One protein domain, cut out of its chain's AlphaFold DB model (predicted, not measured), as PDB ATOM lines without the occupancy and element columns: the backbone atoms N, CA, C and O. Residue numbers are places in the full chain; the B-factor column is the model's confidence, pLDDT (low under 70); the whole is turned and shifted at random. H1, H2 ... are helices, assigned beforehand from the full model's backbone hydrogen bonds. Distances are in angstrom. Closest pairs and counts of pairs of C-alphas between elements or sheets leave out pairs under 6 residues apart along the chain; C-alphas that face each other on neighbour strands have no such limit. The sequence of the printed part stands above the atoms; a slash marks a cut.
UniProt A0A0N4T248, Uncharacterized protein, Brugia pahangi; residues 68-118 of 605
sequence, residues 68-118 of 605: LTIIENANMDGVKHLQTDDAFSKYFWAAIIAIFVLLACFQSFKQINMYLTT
ATOM      1  N   LEU A  68     108.884 109.786 130.840       60.69
ATOM      2  CA  LEU A  68     109.030 111.012 130.045       60.69
ATOM      3  C   LEU A  68     108.591 112.251 130.828       60.69
ATOM      4  O   LEU A  68     109.272 113.267 130.750       60.69
ATOM      5  N   THR A  69     107.536 112.153 131.641       62.31
ATOM      6  CA  THR A  69     107.085 113.263 132.501       62.31
ATOM      7  C   THR A  69     108.087 113.559 133.622       62.31
ATOM      8  O   THR A  69     108.333 114.717 133.956       62.31
ATOM      9  N   ILE A  70     108.751 112.531 134.166       66.12
ATOM     10  CA  ILE A  70     109.849 112.699 135.130       66.12
ATOM     11  C   ILE A  70     111.073 113.360 134.477       66.12
ATOM     12  O   ILE A  70     111.692 114.225 135.096       66.12
ATOM     13  N   ILE A  71     111.426 112.986 133.243       63.72
ATOM     14  CA  ILE A  71     112.588 113.557 132.540       63.72
ATOM     15  C   ILE A  71     112.300 114.986 132.046       63.72
ATOM     16  O   ILE A  71     113.187 115.836 132.063       63.72
ATOM     17  N   GLU A  72     111.061 115.296 131.668       62.66
ATOM     18  CA  GLU A  72     110.641 116.656 131.318       62.66
ATOM     19  C   GLU A  72     110.703 117.603 132.528       62.66
ATOM     20  O   GLU A  72     111.200 118.727 132.421       62.66
ATOM     21  N   ASN A  73     110.316 117.106 133.708       64.06
ATOM     22  CA  ASN A  73     110.513 117.800 134.984       64.06
ATOM     23  C   ASN A  73     111.996 117.922 135.377       64.06
ATOM     24  O   ASN A  73     112.353 118.765 136.201       64.06
ATOM     25  N   ALA A  74     112.874 117.114 134.778       62.91
ATOM     26  CA  ALA A  74     114.314 117.125 134.999       62.91
ATOM     27  C   ALA A  74     115.057 118.093 134.060       62.91
ATOM     28  O   ALA A  74     116.166 117.796 133.652       62.91
ATOM     29  N   ASN A  75     114.478 119.246 133.706       65.94
ATOM     30  CA  ASN A  75     115.149 120.380 133.043       65.94
ATOM     31  C   ASN A  75     116.123 120.014 131.890       65.94
ATOM     32  O   ASN A  75     117.162 120.650 131.714       65.94
ATOM     33  N   MET A  76     115.820 118.954 131.132       69.31
ATOM     34  CA  MET A  76     116.604 118.511 129.979       69.31
ATOM     35  C   MET A  76     116.006 119.124 128.712       69.31
ATOM     36  O   MET A  76     114.991 118.646 128.204       69.31
ATOM     37  N   ASP A  77     116.657 120.159 128.180       70.19
ATOM     38  CA  ASP A  77     116.138 120.994 127.081       70.19
ATOM     39  C   ASP A  77     115.764 120.223 125.799       70.19
ATOM     40  O   ASP A  77     114.905 120.664 125.042       70.19
ATOM     41  N   GLY A  78     116.348 119.043 125.563       71.12
ATOM     42  CA  GLY A  78     116.058 118.219 124.382       71.12
ATOM     43  C   GLY A  78     114.844 117.290 124.505       71.12
ATOM     44  O   GLY A  78     114.323 116.827 123.494       71.12
ATOM     45  N   VAL A  79     114.372 116.992 125.719       73.06
ATOM     46  CA  VAL A  79     113.422 115.883 125.951       73.06
ATOM     47  C   VAL A  79     111.987 116.248 125.570       73.06
ATOM     48  O   VAL A  79     111.230 115.385 125.133       73.06
ATOM     49  N   LYS A  80     111.648 117.539 125.598       72.50
ATOM     50  CA  LYS A  80     110.356 118.071 125.128       72.50
ATOM     51  C   LYS A  80     110.089 117.754 123.651       72.50
ATOM     52  O   LYS A  80     108.947 117.583 123.241       72.50
ATOM     53  N   HIS A  81     111.142 117.611 122.845       72.44
ATOM     54  CA  HIS A  81     111.036 117.268 121.425       72.44
ATOM     55  C   HIS A  81     110.840 115.764 121.155       72.44
ATOM     56  O   HIS A  81     110.663 115.375 120.003       72.44
ATOM     57  N   LEU A  82     110.847 114.914 122.193       70.19
ATOM     58  CA  LEU A  82     110.551 113.476 122.091       70.19
ATOM     59  C   LEU A  82     109.047 113.156 122.219       70.19
ATOM     60  O   LEU A  82     108.648 112.022 121.942       70.19
ATOM     61  N   GLN A  83     108.238 114.140 122.628       69.19
ATOM     62  CA  GLN A  83     106.782 114.048 122.816       69.19
ATOM     63  C   GLN A  83     105.970 114.558 121.604       69.19
ATOM     64  O   GLN A  83     104.755 114.695 121.697       69.19
ATOM     65  N   THR A  84     106.601 114.851 120.463       72.31
ATOM     66  CA  THR A  84     105.893 115.287 119.245       72.31
ATOM     67  C   THR A  84     105.319 114.102 118.453       72.31
ATOM     68  O   THR A  84     105.919 113.028 118.399       72.31
ATOM     69  N   ASP A  85     104.164 114.308 117.806       68.06
ATOM     70  CA  ASP A  85     103.459 113.276 117.019       68.06
ATOM     71  C   ASP A  85     104.163 112.911 115.694       68.06
ATOM     72  O   ASP A  85     103.912 111.852 115.115       68.06
ATOM     73  N   ASP A  86     105.066 113.767 115.206       79.06
ATOM     74  CA  ASP A  86     105.820 113.531 113.975       79.06
ATOM     75  C   ASP A  86     106.980 112.546 114.205       79.06
ATOM     76  O   ASP A  86     107.981 112.848 114.867       79.06
ATOM     77  N   ALA A  87     106.864 111.356 113.609       75.38
ATOM     78  CA  ALA A  87     107.840 110.281 113.747       75.38
ATOM     79  C   ALA A  87     109.243 110.687 113.264       75.38
ATOM     80  O   ALA A  87     110.234 110.281 113.872       75.38
ATOM     81  N   PHE A  88     109.349 111.500 112.208       79.31
ATOM     82  CA  PHE A  88     110.646 111.920 111.673       79.31
ATOM     83  C   PHE A  88     111.392 112.818 112.668       79.31
ATOM     84  O   PHE A  88     112.546 112.548 113.017       79.31
ATOM     85  N   SER A  89     110.701 113.835 113.187       79.38
ATOM     86  CA  SER A  89     111.227 114.739 114.210       79.38
ATOM     87  C   SER A  89     111.626 113.987 115.485       79.38
ATOM     88  O   SER A  89     112.699 114.234 116.037       79.38
ATOM     89  N   LYS A  90     110.824 113.004 115.909       81.50
ATOM     90  CA  LYS A  90     111.102 112.176 117.090       81.50
ATOM     91  C   LYS A  90     112.405 111.378 116.970       81.50
ATOM     92  O   LYS A  90     113.220 111.401 117.892       81.50
ATOM     93  N   TYR A  91     112.638 110.696 115.843       83.44
ATOM     94  CA  TYR A  91     113.882 109.941 115.623       83.44
ATOM     95  C   TYR A  91     115.101 110.852 115.447       83.44
ATOM     96  O   TYR A  91     116.183 110.525 115.939       83.44
ATOM     97  N   PHE A  92     114.931 112.002 114.794       85.06
ATOM     98  CA  PHE A  92     115.991 112.994 114.630       85.06
ATOM     99  C   PHE A  92     116.462 113.558 115.981       85.06
ATOM    100  O   PHE A  92     117.657 113.527 116.283       85.06
ATOM    101  N   TRP A  93     115.532 113.985 116.841       83.56
ATOM    102  CA  TRP A  93     115.855 114.480 118.180       83.56
ATOM    103  C   TRP A  93     116.398 113.384 119.103       83.56
ATOM    104  O   TRP A  93     117.348 113.637 119.843       83.56
ATOM    105  N   ALA A  94     115.892 112.150 119.013       83.88
ATOM    106  CA  ALA A  94     116.448 111.013 119.748       83.88
ATOM    107  C   ALA A  94     117.909 110.718 119.360       83.88
ATOM    108  O   ALA A  94     118.740 110.491 120.240       83.88
ATOM    109  N   ALA A  95     118.243 110.770 118.066       87.31
ATOM    110  CA  ALA A  95     119.614 110.589 117.591       87.31
ATOM    111  C   ALA A  95     120.540 111.710 118.086       87.31
ATOM    112  O   ALA A  95     121.641 111.432 118.559       87.31
ATOM    113  N   ILE A  96     120.081 112.964 118.047       87.88
ATOM    114  CA  ILE A  96     120.833 114.117 118.560       87.88
ATOM    115  C   ILE A  96     121.101 113.980 120.063       87.88
ATOM    116  O   ILE A  96     122.244 114.131 120.497       87.88
ATOM    117  N   ILE A  97     120.081 113.649 120.859       86.75
ATOM    118  CA  ILE A  97     120.224 113.454 122.310       86.75
ATOM    119  C   ILE A  97     121.180 112.293 122.600       86.75
ATOM    120  O   ILE A  97     122.070 112.438 123.435       86.75
ATOM    121  N   ALA A  98     121.060 111.171 121.885       88.25
ATOM    122  CA  ALA A  98     121.967 110.036 122.038       88.25
ATOM    123  C   ALA A  98     123.425 110.408 121.709       88.25
ATOM    124  O   ALA A  98     124.331 110.048 122.460       88.25
ATOM    125  N   ILE A  99     123.658 111.178 120.640       91.31
ATOM    126  CA  ILE A  99     124.990 111.684 120.280       91.31
ATOM    127  C   ILE A  99     125.533 112.605 121.380       91.31
ATOM    128  O   ILE A  99     126.674 112.427 121.804       91.31
ATOM    129  N   PHE A 100     124.735 113.545 121.891       90.31
ATOM    130  CA  PHE A 100     125.166 114.432 122.976       90.31
ATOM    131  C   PHE A 100     125.463 113.677 124.273       90.31
ATOM    132  O   PHE A 100     126.455 113.986 124.930       90.31
ATOM    133  N   VAL A 101     124.671 112.659 124.622       90.44
ATOM    134  CA  VAL A 101     124.939 111.793 125.780       90.44
ATOM    135  C   VAL A 101     126.243 111.014 125.585       90.44
ATOM    136  O   VAL A 101     127.061 110.969 126.501       90.44
ATOM    137  N   LEU A 102     126.496 110.458 124.395       94.00
ATOM    138  CA  LEU A 102     127.758 109.772 124.092       94.00
ATOM    139  C   LEU A 102     128.962 110.718 124.172       94.00
ATOM    140  O   LEU A 102     129.972 110.366 124.784       94.00
ATOM    141  N   LEU A 103     128.853 111.927 123.614       94.62
ATOM    142  CA  LEU A 103     129.892 112.956 123.706       94.62
ATOM    143  C   LEU A 103     130.123 113.401 125.155       94.62
ATOM    144  O   LEU A 103     131.271 113.544 125.570       94.62
ATOM    145  N   ALA A 104     129.060 113.564 125.946       94.19
ATOM    146  CA  ALA A 104     129.147 113.920 127.358       94.19
ATOM    147  C   ALA A 104     129.805 112.808 128.190       94.19
ATOM    148  O   ALA A 104     130.689 113.092 129.001       94.19
ATOM    149  N   CYS A 105     129.441 111.543 127.960       95.62
ATOM    150  CA  CYS A 105     130.081 110.385 128.586       95.62
ATOM    151  C   CYS A 105     131.561 110.287 128.199       95.62
ATOM    152  O   CYS A 105     132.408 110.083 129.068       95.62
ATOM    153  N   PHE A 106     131.893 110.489 126.921       96.38
ATOM    154  CA  PHE A 106     133.276 110.497 126.444       96.38
ATOM    155  C   PHE A 106     134.096 111.633 127.074       96.38
ATOM    156  O   PHE A 106     135.193 111.393 127.579       96.38
ATOM    157  N   GLN A 107     133.555 112.853 127.112       96.06
ATOM    158  CA  GLN A 107     134.199 114.006 127.741       96.06
ATOM    159  C   GLN A 107     134.380 113.790 129.249       96.06
ATOM    160  O   GLN A 107     135.449 114.077 129.785       96.06
ATOM    161  N   SER A 108     133.376 113.225 129.924       96.12
ATOM    162  CA  SER A 108     133.441 112.891 131.352       96.12
ATOM    163  C   SER A 108     134.510 111.838 131.623       96.12
ATOM    164  O   SER A 108     135.348 112.029 132.500       96.12
ATOM    165  N   PHE A 109     134.548 110.764 130.828       95.94
ATOM    166  CA  PHE A 109     135.588 109.743 130.917       95.94
ATOM    167  C   PHE A 109     136.982 110.344 130.706       95.94
ATOM    168  O   PHE A 109     137.891 110.085 131.494       95.94
ATOM    169  N   LYS A 110     137.149 111.203 129.693       94.56
ATOM    170  CA  LYS A 110     138.416 111.889 129.417       94.56
ATOM    171  C   LYS A 110     138.841 112.794 130.577       94.56
ATOM    172  O   LYS A 110     140.006 112.758 130.961       94.56
ATOM    173  N   GLN A 111     137.918 113.562 131.156       93.56
ATOM    174  CA  GLN A 111     138.207 114.464 132.273       93.56
ATOM    175  C   GLN A 111     138.541 113.698 133.558       93.56
ATOM    176  O   GLN A 111     139.475 114.067 134.266       93.56
ATOM    177  N   ILE A 112     137.830 112.601 133.836       94.25
ATOM    178  CA  ILE A 112     138.128 111.705 134.961       94.25
ATOM    179  C   ILE A 112     139.507 111.073 134.768       94.25
ATOM    180  O   ILE A 112     140.316 111.087 135.691       94.25
ATOM    181  N   ASN A 113     139.816 110.577 133.569       92.44
ATOM    182  CA  ASN A 113     141.129 110.012 133.276       92.44
ATOM    183  C   ASN A 113     142.244 111.069 133.407       92.44
ATOM    184  O   ASN A 113     143.299 110.798 133.975       92.44
ATOM    185  N   MET A 114     142.000 112.308 132.968       89.62
ATOM    186  CA  MET A 114     142.926 113.426 133.174       89.62
ATOM    187  C   MET A 114     143.124 113.740 134.664       89.62
ATOM    188  O   MET A 114     144.241 113.996 135.088       89.62
ATOM    189  N   TYR A 115     142.072 113.687 135.479       88.44
ATOM    190  CA  TYR A 115     142.186 113.903 136.922       88.44
ATOM    191  C   TYR A 115     142.968 112.773 137.611       88.44
ATOM    192  O   TYR A 115     143.868 113.038 138.404       88.44
ATOM    193  N   LEU A 116     142.676 111.515 137.262       88.75
ATOM    194  CA  LEU A 116     143.338 110.332 137.824       88.75
ATOM    195  C   LEU A 116     144.814 110.220 137.424       88.75
ATOM    196  O   LEU A 116     145.610 109.690 138.192       88.75
ATOM    197  N   THR A 117     145.188 110.720 136.244       85.19
ATOM    198  CA  THR A 117     146.592 110.755 135.796       85.19
ATOM    199  C   THR A 117     147.409 111.871 136.456       85.19
ATOM    200  O   THR A 117     148.625 111.909 136.274       85.19
ATOM    201  N   THR A 118     146.773 112.754 137.243       80.94
ATOM    202  CA  THR A 118     147.404 113.844 138.016       80.94
ATOM    203  C   THR A 118     148.501 114.588 137.235       80.94
ATOM    204  O   THR A 118     149.654 114.620 137.676       80.94
TER     205      THR A 118
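What this domain is: This is residues 68 to 118 of the 605 residues of an uncharacterized protein of Brugia pahangi (UniProt A0A0N4T248). One long straight helix, H3, makes the length of this domain, and two short helices, H1 and H2, form a small head to one side of its first part, with H2 between H1 and H3. The far part of H3 sticks out as a free arm, residues 101 to 118, of which 101 to 116 belong to H3. The printed part has 51 residues, with three named helices in the order H1, H2, H3 and no named strand; the class is all helix. The whole is only just loose, close to extended, with a radius of gyration of the C-alphas of 14.7 A and spans of 48 by 23 by 11 A.

Where its parts are: Find C-alpha 68 at (109.030, 111.012, 130.045), where H1 begins; it runs over residues 68 to 73, 8.5 A from first to last C-alpha. Next comes H2, residues 79 to 82, 5.4 A long. Look then for C-alpha 87 at (107.840, 110.281, 113.747); from there H3, residues 87 to 116, runs 42.9 A to C-alpha 116 at (143.338, 110.332, 137.824).

How they stand to each other: H1 touches H2, and the closest C-alphas, those of Glu 72 and Val 79, are 6.1 A apart. H2 touches H3 with residues 89 to 94 of H3 alone; the closest C-alphas are those of Leu 82 and Lys 90, at 5.2 A. H1 and H3 are apart. In H1 and H3 every O i to N i+4 pair is within hydrogen-bond range, while H2 is too short for such a pair.

The domain as a whole: The C-alphas farthest apart, those of Asp 85 and Thr 118, are 48.7 A from each other. The printed part has no cut, and both links are tight. In the B-factor column the mean pLDDT of the printed part is 81.2; look for values under 70 at residues 68 to 76, 83 and 85 of this model.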